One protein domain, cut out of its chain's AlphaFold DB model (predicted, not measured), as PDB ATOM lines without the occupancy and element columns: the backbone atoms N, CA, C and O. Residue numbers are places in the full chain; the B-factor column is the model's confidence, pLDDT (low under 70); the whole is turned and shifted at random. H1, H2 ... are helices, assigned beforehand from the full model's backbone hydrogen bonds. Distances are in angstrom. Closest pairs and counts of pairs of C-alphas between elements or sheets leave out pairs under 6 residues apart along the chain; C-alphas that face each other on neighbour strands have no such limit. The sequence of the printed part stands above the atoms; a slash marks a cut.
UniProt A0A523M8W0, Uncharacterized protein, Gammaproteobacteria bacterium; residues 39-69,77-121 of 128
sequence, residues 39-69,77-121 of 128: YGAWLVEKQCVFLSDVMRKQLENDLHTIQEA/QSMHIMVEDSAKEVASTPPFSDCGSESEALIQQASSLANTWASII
ATOM      1  N   TYR A  39     178.776 175.444 157.922       98.12
ATOM      2  CA  TYR A  39     178.864 175.216 156.484       98.12
ATOM      3  C   TYR A  39     180.153 174.473 156.105       98.12
ATOM      4  O   TYR A  39     180.106 173.499 155.358       98.12
ATOM      5  N   GLY A  40     181.297 174.867 156.669       97.31
ATOM      6  CA  GLY A  40     182.567 174.167 156.477       97.31
ATOM      7  C   GLY A  40     182.501 172.717 156.950       97.31
ATOM      8  O   GLY A  40     182.873 171.812 156.210       97.31
ATOM      9  N   ALA A  41     181.934 172.468 158.133       96.81
ATOM     10  CA  ALA A  41     181.720 171.113 158.630       96.81
ATOM     11  C   ALA A  41     180.814 170.284 157.716       96.81
ATOM     12  O   ALA A  41     181.085 169.107 157.507       96.81
ATOM     13  N   TRP A  42     179.771 170.882 157.135       98.25
ATOM     14  CA  TRP A  42     178.936 170.206 156.145       98.25
ATOM     15  C   TRP A  42     179.735 169.789 154.902       98.25
ATOM     16  O   TRP A  42     179.584 168.665 154.425       98.25
ATOM     17  N   LEU A  43     180.626 170.648 154.399       98.00
ATOM     18  CA  LEU A  43     181.495 170.307 153.268       98.00
ATOM     19  C   LEU A  43     182.454 169.160 153.604       98.00
ATOM     20  O   LEU A  43     182.582 168.220 152.818       98.00
ATOM     21  N   VAL A  44     183.080 169.205 154.781       97.75
ATOM     22  CA  VAL A  44     183.972 168.134 155.248       97.75
ATOM     23  C   VAL A  44     183.185 166.843 155.508       97.75
ATOM     24  O   VAL A  44     183.641 165.756 155.173       97.75
ATOM     25  N   GLU A  45     181.959 166.914 156.022       98.00
ATOM     26  CA  GLU A  45     181.117 165.729 156.207       98.00
ATOM     27  C   GLU A  45     180.739 165.092 154.863       98.00
ATOM     28  O   GLU A  45     180.764 163.871 154.732       98.00
ATOM     29  N   LYS A  46     180.456 165.897 153.829       96.94
ATOM     30  CA  LYS A  46     180.191 165.379 152.477       96.94
ATOM     31  C   LYS A  46     181.379 164.631 151.876       96.94
ATOM     32  O   LYS A  46     181.153 163.742 151.055       96.94
ATOM     33  N   GLN A  47     182.609 165.006 152.230       95.62
ATOM     34  CA  GLN A  47     183.816 164.381 151.687       95.62
ATOM     35  C   GLN A  47     184.287 163.180 152.525       95.62
ATOM     36  O   GLN A  47     184.688 162.170 151.954       95.62
ATOM     37  N   CYS A  48     184.208 163.271 153.856       96.19
ATOM     38  CA  CYS A  48     184.806 162.302 154.779       96.19
ATOM     39  C   CYS A  48     183.810 161.322 155.414       96.19
ATOM     40  O   CYS A  48     184.219 160.236 155.812       96.19
ATOM     41  N   VAL A  49     182.522 161.678 155.483       96.06
ATOM     42  CA  VAL A  49     181.431 160.801 155.940       96.06
ATOM     43  C   VAL A  49     181.670 160.238 157.351       96.06
ATOM     44  O   VAL A  49     181.813 159.032 157.546       96.06
ATOM     45  N   PHE A  50     181.708 161.111 158.358       97.19
ATOM     46  CA  PHE A  50     181.866 160.703 159.759       97.19
ATOM     47  C   PHE A  50     180.531 160.475 160.464       97.19
ATOM     48  O   PHE A  50     180.431 159.654 161.380       97.19
ATOM     49  N   LEU A  51     179.492 161.213 160.074       97.50
ATOM     50  CA  LEU A  51     178.185 161.109 160.702       97.50
ATOM     51  C   LEU A  51     177.393 159.926 160.137       97.50
ATOM     52  O   LEU A  51     177.466 159.574 158.957       97.50
ATOM     53  N   SER A  52     176.539 159.349 160.985       97.50
ATOM     54  CA  SER A  52     175.496 158.435 160.510       97.50
ATOM     55  C   SER A  52     174.556 159.149 159.534       97.50
ATOM     56  O   SER A  52     174.349 160.357 159.637       97.50
ATOM     57  N   ASP A  53     173.916 158.406 158.632       97.44
ATOM     58  CA  ASP A  53     172.989 158.966 157.637       97.44
ATOM     59  C   ASP A  53     171.898 159.849 158.259       97.44
ATOM     60  O   ASP A  53     171.552 160.901 157.721       97.44
ATOM     61  N   VAL A  54     171.382 159.441 159.423       97.69
ATOM     62  CA  VAL A  54     170.371 160.197 160.173       97.69
ATOM     63  C   VAL A  54     170.937 161.535 160.646       97.69
ATOM     64  O   VAL A  54     170.311 162.572 160.439       97.69
ATOM     65  N   MET A  55     172.128 161.529 161.248       97.75
ATOM     66  CA  MET A  55     172.777 162.744 161.748       97.75
ATOM     67  C   MET A  55     173.230 163.666 160.616       97.75
ATOM     68  O   MET A  55     173.082 164.879 160.725       97.75
ATOM     69  N   ARG A  56     173.724 163.109 159.507       97.69
ATOM     70  CA  ARG A  56     174.105 163.882 158.323       97.69
ATOM     71  C   ARG A  56     172.897 164.591 157.715       97.69
ATOM     72  O   ARG A  56     172.965 165.786 157.446       97.69
ATOM     73  N   LYS A  57     171.768 163.889 157.579       98.00
ATOM     74  CA  LYS A  57     170.512 164.493 157.117       98.00
ATOM     75  C   LYS A  57     169.998 165.564 158.082       98.00
ATOM     76  O   LYS A  57     169.456 166.575 157.647       98.00
ATOM     77  N   GLN A  58     170.171 165.361 159.388       98.12
ATOM     78  CA  GLN A  58     169.829 166.372 160.387       98.12
ATOM     79  C   GLN A  58     170.695 167.631 160.232       98.12
ATOM     80  O   GLN A  58     170.143 168.727 160.206       98.12
ATOM     81  N   LEU A  59     172.014 167.479 160.068       98.12
ATOM     82  CA  LEU A  59     172.937 168.591 159.816       98.12
ATOM     83  C   LEU A  59     172.561 169.362 158.542       98.12
ATOM     84  O   LEU A  59     172.507 170.586 158.577       98.12
ATOM     85  N   GLU A  60     172.250 168.663 157.449       98.31
ATOM     86  CA  GLU A  60     171.801 169.281 156.194       98.31
ATOM     87  C   GLU A  60     170.523 170.114 156.391       98.31
ATOM     88  O   GLU A  60     170.470 171.281 156.004       98.31
ATOM     89  N   ASN A  61     169.514 169.547 157.059       98.31
ATOM     90  CA  ASN A  61     168.255 170.238 157.341       98.31
ATOM     91  C   ASN A  61     168.439 171.444 158.279       98.31
ATOM     92  O   ASN A  61     167.786 172.477 158.110       98.31
ATOM     93  N   ASP A  62     169.299 171.318 159.292       98.44
ATOM     94  CA  ASP A  62     169.584 172.398 160.236       98.44
ATOM     95  C   ASP A  62     170.373 173.529 159.558       98.44
ATOM     96  O   ASP A  62     170.032 174.697 159.744       98.44
ATOM     97  N   LEU A  63     171.350 173.210 158.700       98.06
ATOM     98  CA  LEU A  63     172.043 174.199 157.870       98.06
ATOM     99  C   LEU A  63     171.067 174.920 156.931       98.06
ATOM    100  O   LEU A  63     171.101 176.145 156.852       98.06
ATOM    101  N   HIS A  64     170.166 174.188 156.275       97.75
ATOM    102  CA  HIS A  64     169.146 174.788 155.418       97.75
ATOM    103  C   HIS A  64     168.256 175.771 156.193       97.75
ATOM    104  O   HIS A  64     168.076 176.910 155.770       97.75
ATOM    105  N   THR A  65     167.799 175.377 157.386       97.62
ATOM    106  CA  THR A  65     167.025 176.248 158.290       97.62
ATOM    107  C   THR A  65     167.791 177.535 158.631       97.62
ATOM    108  O   THR A  65     167.209 178.618 158.679       97.62
ATOM    109  N   ILE A  66     169.104 177.434 158.874       95.69
ATOM    110  CA  ILE A  66     169.963 178.595 159.149       95.69
ATOM    111  C   ILE A  66     170.059 179.501 157.919       95.69
ATOM    112  O   ILE A  66     169.903 180.711 158.058       95.69
ATOM    113  N   GLN A  67     170.269 178.935 156.729       95.19
ATOM    114  CA  GLN A  67     170.379 179.689 155.477       95.19
ATOM    115  C   GLN A  67     169.090 180.449 155.139       95.19
ATOM    116  O   GLN A  67     169.156 181.611 154.746       95.19
ATOM    117  N   GLU A  68     167.919 179.842 155.345       94.38
ATOM    118  CA  GLU A  68     166.623 180.506 155.136       94.38
ATOM    119  C   GLU A  68     166.397 181.689 156.091       94.38
ATOM    120  O   GLU A  68     165.697 182.646 155.753       94.38
ATOM    121  N   ALA A  69     167.006 181.652 157.279       92.69
ATOM    122  CA  ALA A  69     166.923 182.736 158.251       92.69
ATOM    123  C   ALA A  69     167.863 183.916 157.941       92.69
ATOM    124  O   ALA A  69     167.749 184.963 158.587       92.69
ATOM    125  N   GLN A  77     174.038 189.208 152.160       91.31
ATOM    126  CA  GLN A  77     174.207 188.168 151.142       91.31
ATOM    127  C   GLN A  77     175.644 188.114 150.600       91.31
ATOM    128  O   GLN A  77     176.210 187.037 150.437       91.31
ATOM    129  N   SER A  78     176.284 189.270 150.392       92.25
ATOM    130  CA  SER A  78     177.693 189.321 149.978       92.25
ATOM    131  C   SER A  78     178.618 188.701 151.031       92.25
ATOM    132  O   SER A  78     179.517 187.937 150.686       92.25
ATOM    133  N   MET A  79     178.389 188.991 152.319       91.50
ATOM    134  CA  MET A  79     179.137 188.357 153.412       91.50
ATOM    135  C   MET A  79     178.909 186.851 153.462       91.50
ATOM    136  O   MET A  79     179.864 186.098 153.620       91.50
ATOM    137  N   HIS A  80     177.666 186.410 153.289       90.62
ATOM    138  CA  HIS A  80     177.309 184.997 153.262       90.62
ATOM    139  C   HIS A  80     178.075 184.253 152.156       90.62
ATOM    140  O   HIS A  80     178.739 183.261 152.451       90.62
ATOM    141  N   ILE A  81     178.107 184.781 150.929       93.50
ATOM    142  CA  ILE A  81     178.878 184.197 149.816       93.50
ATOM    143  C   ILE A  81     180.374 184.112 150.152       93.50
ATOM    144  O   ILE A  81     180.982 183.058 149.978       93.50
ATOM    145  N   MET A  82     180.963 185.189 150.687       95.44
ATOM    146  CA  MET A  82     182.386 185.197 151.060       95.44
ATOM    147  C   MET A  82     182.721 184.124 152.103       95.44
ATOM    148  O   MET A  82     183.768 183.483 152.017       95.44
ATOM    149  N   VAL A  83     181.836 183.911 153.079       96.12
ATOM    150  CA  VAL A  83     182.019 182.874 154.101       96.12
ATOM    151  C   VAL A  83     181.935 181.481 153.487       96.12
ATOM    152  O   VAL A  83     182.756 180.630 153.817       96.12
ATOM    153  N   GLU A  84     180.986 181.238 152.579       96.50
ATOM    154  CA  GLU A  84     180.883 179.946 151.896       96.50
ATOM    155  C   GLU A  84     182.115 179.640 151.047       96.50
ATOM    156  O   GLU A  84     182.598 178.508 151.060       96.50
ATOM    157  N   ASP A  85     182.641 180.628 150.326       97.56
ATOM    158  CA  ASP A  85     183.830 180.442 149.496       97.56
ATOM    159  C   ASP A  85     185.079 180.185 150.345       97.56
ATOM    160  O   ASP A  85     185.824 179.245 150.064       97.56
ATOM    161  N   SER A  86     185.254 180.926 151.443       96.25
ATOM    162  CA  SER A  86     186.333 180.665 152.401       96.25
ATOM    163  C   SER A  86     186.210 179.276 153.037       96.25
ATOM    164  O   SER A  86     187.197 178.550 153.144       96.25
ATOM    165  N   ALA A  87     184.998 178.859 153.407       96.44
ATOM    166  CA  ALA A  87     184.759 177.538 153.976       96.44
ATOM    167  C   ALA A  87     185.059 176.407 152.979       96.44
ATOM    168  O   ALA A  87     185.598 175.379 153.386       96.44
ATOM    169  N   LYS A  88     184.761 176.588 151.682       96.88
ATOM    170  CA  LYS A  88     185.141 175.633 150.623       96.88
ATOM    171  C   LYS A  88     186.650 175.494 150.509       96.88
ATOM    172  O   LYS A  88     187.141 174.369 150.448       96.88
ATOM    173  N   GLU A  89     187.369 176.615 150.498       96.81
ATOM    174  CA  GLU A  89     188.830 176.611 150.451       96.81
ATOM    175  C   GLU A  89     189.399 175.853 151.657       96.81
ATOM    176  O   GLU A  89     190.099 174.858 151.476       96.81
ATOM    177  N   VAL A  90     189.002 176.225 152.877       94.12
ATOM    178  CA  VAL A  90     189.473 175.582 154.114       94.12
ATOM    179  C   VAL A  90     189.146 174.087 154.143       94.12
ATOM    180  O   VAL A  90     190.035 173.278 154.406       94.12
ATOM    181  N   ALA A  91     187.911 173.690 153.820       95.62
ATOM    182  CA  ALA A  91     187.494 172.285 153.816       95.62
ATOM    183  C   ALA A  91     188.301 171.418 152.831       95.62
ATOM    184  O   ALA A  91     188.463 170.218 153.060       95.62
ATOM    185  N   SER A  92     188.816 172.026 151.758       95.44
ATOM    186  CA  SER A  92     189.628 171.363 150.734       95.44
ATOM    187  C   SER A  92     191.124 171.280 151.066       95.44
ATOM    188  O   SER A  92     191.892 170.718 150.286       95.44
ATOM    189  N   THR A  93     191.544 171.820 152.214       94.56
ATOM    190  CA  THR A  93     192.949 171.857 152.643       94.56
ATOM    191  C   THR A  93     193.197 171.007 153.893       94.56
ATOM    192  O   THR A  93     192.297 170.872 154.729       94.56
ATOM    193  N   PRO A  94     194.409 170.444 154.073       93.69
ATOM    194  CA  PRO A  94     194.778 169.779 155.318       93.69
ATOM    195  C   PRO A  94     194.700 170.735 156.523       93.69
ATOM    196  O   PRO A  94     195.032 171.914 156.383       93.69
ATOM    197  N   PRO A  95     194.302 170.251 157.715       91.94
ATOM    198  CA  PRO A  95     194.014 168.849 158.041       91.94
ATOM    199  C   PRO A  95     192.605 168.385 157.628       91.94
ATOM    200  O   PRO A  95     192.290 167.200 157.727       91.94
ATOM    201  N   PHE A  96     191.747 169.289 157.151       92.50
ATOM    202  CA  PHE A  96     190.331 169.000 156.925       92.50
ATOM    203  C   PHE A  96     190.079 168.047 155.753       92.50
ATOM    204  O   PHE A  96     189.223 167.165 155.858       92.50
ATOM    205  N   SER A  97     190.870 168.166 154.685       93.69
ATOM    206  CA  SER A  97     190.840 167.260 153.527       93.69
ATOM    207  C   SER A  97     191.305 165.836 153.834       93.69
ATOM    208  O   SER A  97     190.979 164.918 153.086       93.69
ATOM    209  N   ASP A  98     192.063 165.640 154.916       95.44
ATOM    210  CA  ASP A  98     192.725 164.363 155.212       95.44
ATOM    211  C   ASP A  98     191.816 163.392 155.977       95.44
ATOM    212  O   ASP A  98     192.203 162.257 156.252       95.44
ATOM    213  N   CYS A  99     190.602 163.828 156.325       95.31
ATOM    214  CA  CYS A  99     189.610 163.029 157.042       95.31
ATOM    215  C   CYS A  99     190.144 162.404 158.347       95.31
ATOM    216  O   CYS A  99     189.796 161.279 158.705       95.31
ATOM    217  N   GLY A 100     190.979 163.151 159.075       95.12
ATOM    218  CA  GLY A 100     191.501 162.754 160.381       95.12
ATOM    219  C   GLY A 100     190.528 163.005 161.539       95.12
ATOM    220  O   GLY A 100     189.456 163.590 161.380       95.12
ATOM    221  N   SER A 101     190.944 162.620 162.747       94.19
ATOM    222  CA  SER A 101     190.167 162.809 163.983       94.19
ATOM    223  C   SER A 101     189.887 164.277 164.323       94.19
ATOM    224  O   SER A 101     188.897 164.578 164.989       94.19
ATOM    225  N   GLU A 102     190.727 165.203 163.858       91.75
ATOM    226  CA  GLU A 102     190.493 166.643 164.007       91.75
ATOM    227  C   GLU A 102     189.256 167.094 163.214       91.75
ATOM    228  O   GLU A 102     188.396 167.796 163.751       91.75
ATOM    229  N   SER A 103     189.116 166.613 161.974       94.44
ATOM    230  CA  SER A 103     187.937 166.842 161.133       94.44
ATOM    231  C   SER A 103     186.677 166.253 161.760       94.44
ATOM    232  O   SER A 103     185.643 166.919 161.811       94.44
ATOM    233  N   GLU A 104     186.768 165.029 162.283       95.56
ATOM    234  CA  GLU A 104     185.651 164.364 162.959       95.56
ATOM    235  C   GLU A 104     185.175 165.166 164.182       95.56
ATOM    236  O   GLU A 104     183.981 165.444 164.323       95.56
ATOM    237  N   ALA A 105     186.102 165.593 165.045       93.94
ATOM    238  CA  ALA A 105     185.778 166.373 166.236       93.94
ATOM    239  C   ALA A 105     185.116 167.715 165.883       93.94
ATOM    240  O   ALA A 105     184.157 168.126 166.546       93.94
ATOM    241  N   LEU A 106     185.593 168.382 164.828       92.56
ATOM    242  CA  LEU A 106     184.991 169.615 164.324       92.56
ATOM    243  C   LEU A 106     183.562 169.368 163.830       92.56
ATOM    244  O   LEU A 106     182.659 170.130 164.175       92.56
ATOM    245  N   ILE A 107     183.333 168.292 163.075       96.69
ATOM    246  CA  ILE A 107     182.008 167.956 162.539       96.69
ATOM    247  C   ILE A 107     181.008 167.649 163.653       96.69
ATOM    248  O   ILE A 107     179.873 168.123 163.598       96.69
ATOM    249  N   GLN A 108     181.418 166.925 164.697       96.38
ATOM    250  CA  GLN A 108     180.547 166.658 165.846       96.38
ATOM    251  C   GLN A 108     180.134 167.956 166.560       96.38
ATOM    252  O   GLN A 108     178.952 168.158 166.853       96.38
ATOM    253  N   GLN A 109     181.082 168.872 166.788       96.12
ATOM    254  CA  GLN A 109     180.796 170.173 167.403       96.12
ATOM    255  C   GLN A 109     179.882 171.029 166.522       96.12
ATOM    256  O   GLN A 109     178.897 171.591 167.007       96.12
ATOM    257  N   ALA A 110     180.171 171.095 165.225       96.75
ATOM    258  CA  ALA A 110     179.383 171.855 164.269       96.75
ATOM    259  C   ALA A 110     177.963 171.295 164.111       96.75
ATOM    260  O   ALA A 110     177.015 172.070 164.022       96.75
ATOM    261  N   SER A 111     177.786 169.972 164.158       97.81
ATOM    262  CA  SER A 111     176.467 169.333 164.154       97.81
ATOM    263  C   SER A 111     175.635 169.732 165.374       97.81
ATOM    264  O   SER A 111     174.479 170.139 165.230       97.81
ATOM    265  N   SER A 112     176.233 169.727 166.571       97.81
ATOM    266  CA  SER A 112     175.560 170.195 167.791       97.81
ATOM    267  C   SER A 112     175.220 171.690 167.737       97.81
ATOM    268  O   SER A 112     174.143 172.103 168.185       97.81
ATOM    269  N   LEU A 113     176.129 172.509 167.198       97.75
ATOM    270  CA  LEU A 113     175.922 173.945 167.014       97.75
ATOM    271  C   LEU A 113     174.768 174.218 166.041       97.75
ATOM    272  O   LEU A 113     173.866 174.989 166.371       97.75
ATOM    273  N   ALA A 114     174.766 173.550 164.884       98.19
ATOM    274  CA  ALA A 114     173.724 173.667 163.869       98.19
ATOM    275  C   ALA A 114     172.356 173.298 164.442       98.19
ATOM    276  O   ALA A 114     171.400 174.055 164.293       98.19
ATOM    277  N   ASN A 115     172.280 172.185 165.177       98.25
ATOM    278  CA  ASN A 115     171.038 171.737 165.789       98.25
ATOM    279  C   ASN A 115     170.476 172.746 166.794       98.25
ATOM    280  O   ASN A 115     169.292 173.089 166.746       98.25
ATOM    281  N   THR A 116     171.341 173.268 167.666       97.44
ATOM    282  CA  THR A 116     170.960 174.277 168.659       97.44
ATOM    283  C   THR A 116     170.467 175.549 167.974       97.44
ATOM    284  O   THR A 116     169.398 176.061 168.305       97.44
ATOM    285  N   TRP A 117     171.209 176.043 166.982       96.56
ATOM    286  CA  TRP A 117     170.864 177.270 166.274       96.56
ATOM    287  C   TRP A 117     169.572 177.123 165.462       96.56
ATOM    288  O   TRP A 117     168.662 177.940 165.606       96.56
ATOM    289  N   ALA A 118     169.424 176.047 164.688       97.19
ATOM    290  CA  ALA A 118     168.196 175.764 163.953       97.19
ATOM    291  C   ALA A 118     166.988 175.620 164.893       97.19
ATOM    292  O   ALA A 118     165.894 176.079 164.574       97.19
ATOM    293  N   SER A 119     167.170 175.041 166.085       97.00
ATOM    294  CA  SER A 119     166.124 174.978 167.113       97.00
ATOM    295  C   SER A 119     165.699 176.367 167.610       97.00
ATOM    296  O   SER A 119     164.502 176.644 167.724       97.00
ATOM    297  N   ILE A 120     166.654 177.276 167.835       94.50
ATOM    298  CA  ILE A 120     166.372 178.676 168.199       94.50
ATOM    299  C   ILE A 120     165.602 179.381 167.077       94.50
ATOM    300  O   ILE A 120     164.615 180.056 167.349       94.50
ATOM    301  N   ILE A 121     166.003 179.192 165.815       94.25
ATOM    302  CA  ILE A 121     165.299 179.772 164.661       94.25
ATOM    303  C   ILE A 121     163.859 179.248 164.593       94.25
ATOM    304  O   ILE A 121     162.922 180.039 164.511       94.25
TER     305      ILE A 121
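Overview. This is residues 39 to 69 and 77 to 121 of the 128 residues of an uncharacterized protein of Gammaproteobacteria bacterium (UniProt A0A523M8W0). Long H4 crosses one side of a helical hairpin, H1 and H2; H3 packs on H1 alone. The 76 printed residues include four named helices, in the order H1 to H4: all helix. The whole is compact, radius of gyration of the C-alphas 12.1 A, and flat, spanning 32 by 30 by 16 A.

Arrangement. Start at H4, residues 101 to 121; it touches H2, residues 53 to 68, at a steep 52 degrees, closest at C-alphas 118 and 62, 5.2 A. The hub, H1, residues 39 to 48, touches H4 at residues 103 to 111 alone, C-alphas 41 and 107 closest, 5.0 A. H1 touches H3, residues 77 to 91, at C-alphas 40 and 87, 4.7 A, their closest. H3 is apart from H2 and H4. In the four helices every O i to N i+4 pair is within hydrogen-bond range.

Along the chain. Find C-alpha 101 at (190.167, 162.809, 163.983); H4 runs 30.1 A to C-alpha 121 at (165.299, 179.772, 164.661). H1 measures 14.3 A, H2 22.6 A, H3 20.9 A.

Size, cuts and confidence. Residues 70 to 76 are cut out; C-alphas 69 and 77 are 11.5 A apart. No link printed whole is long. No printed residue is under 70 in pLDDT.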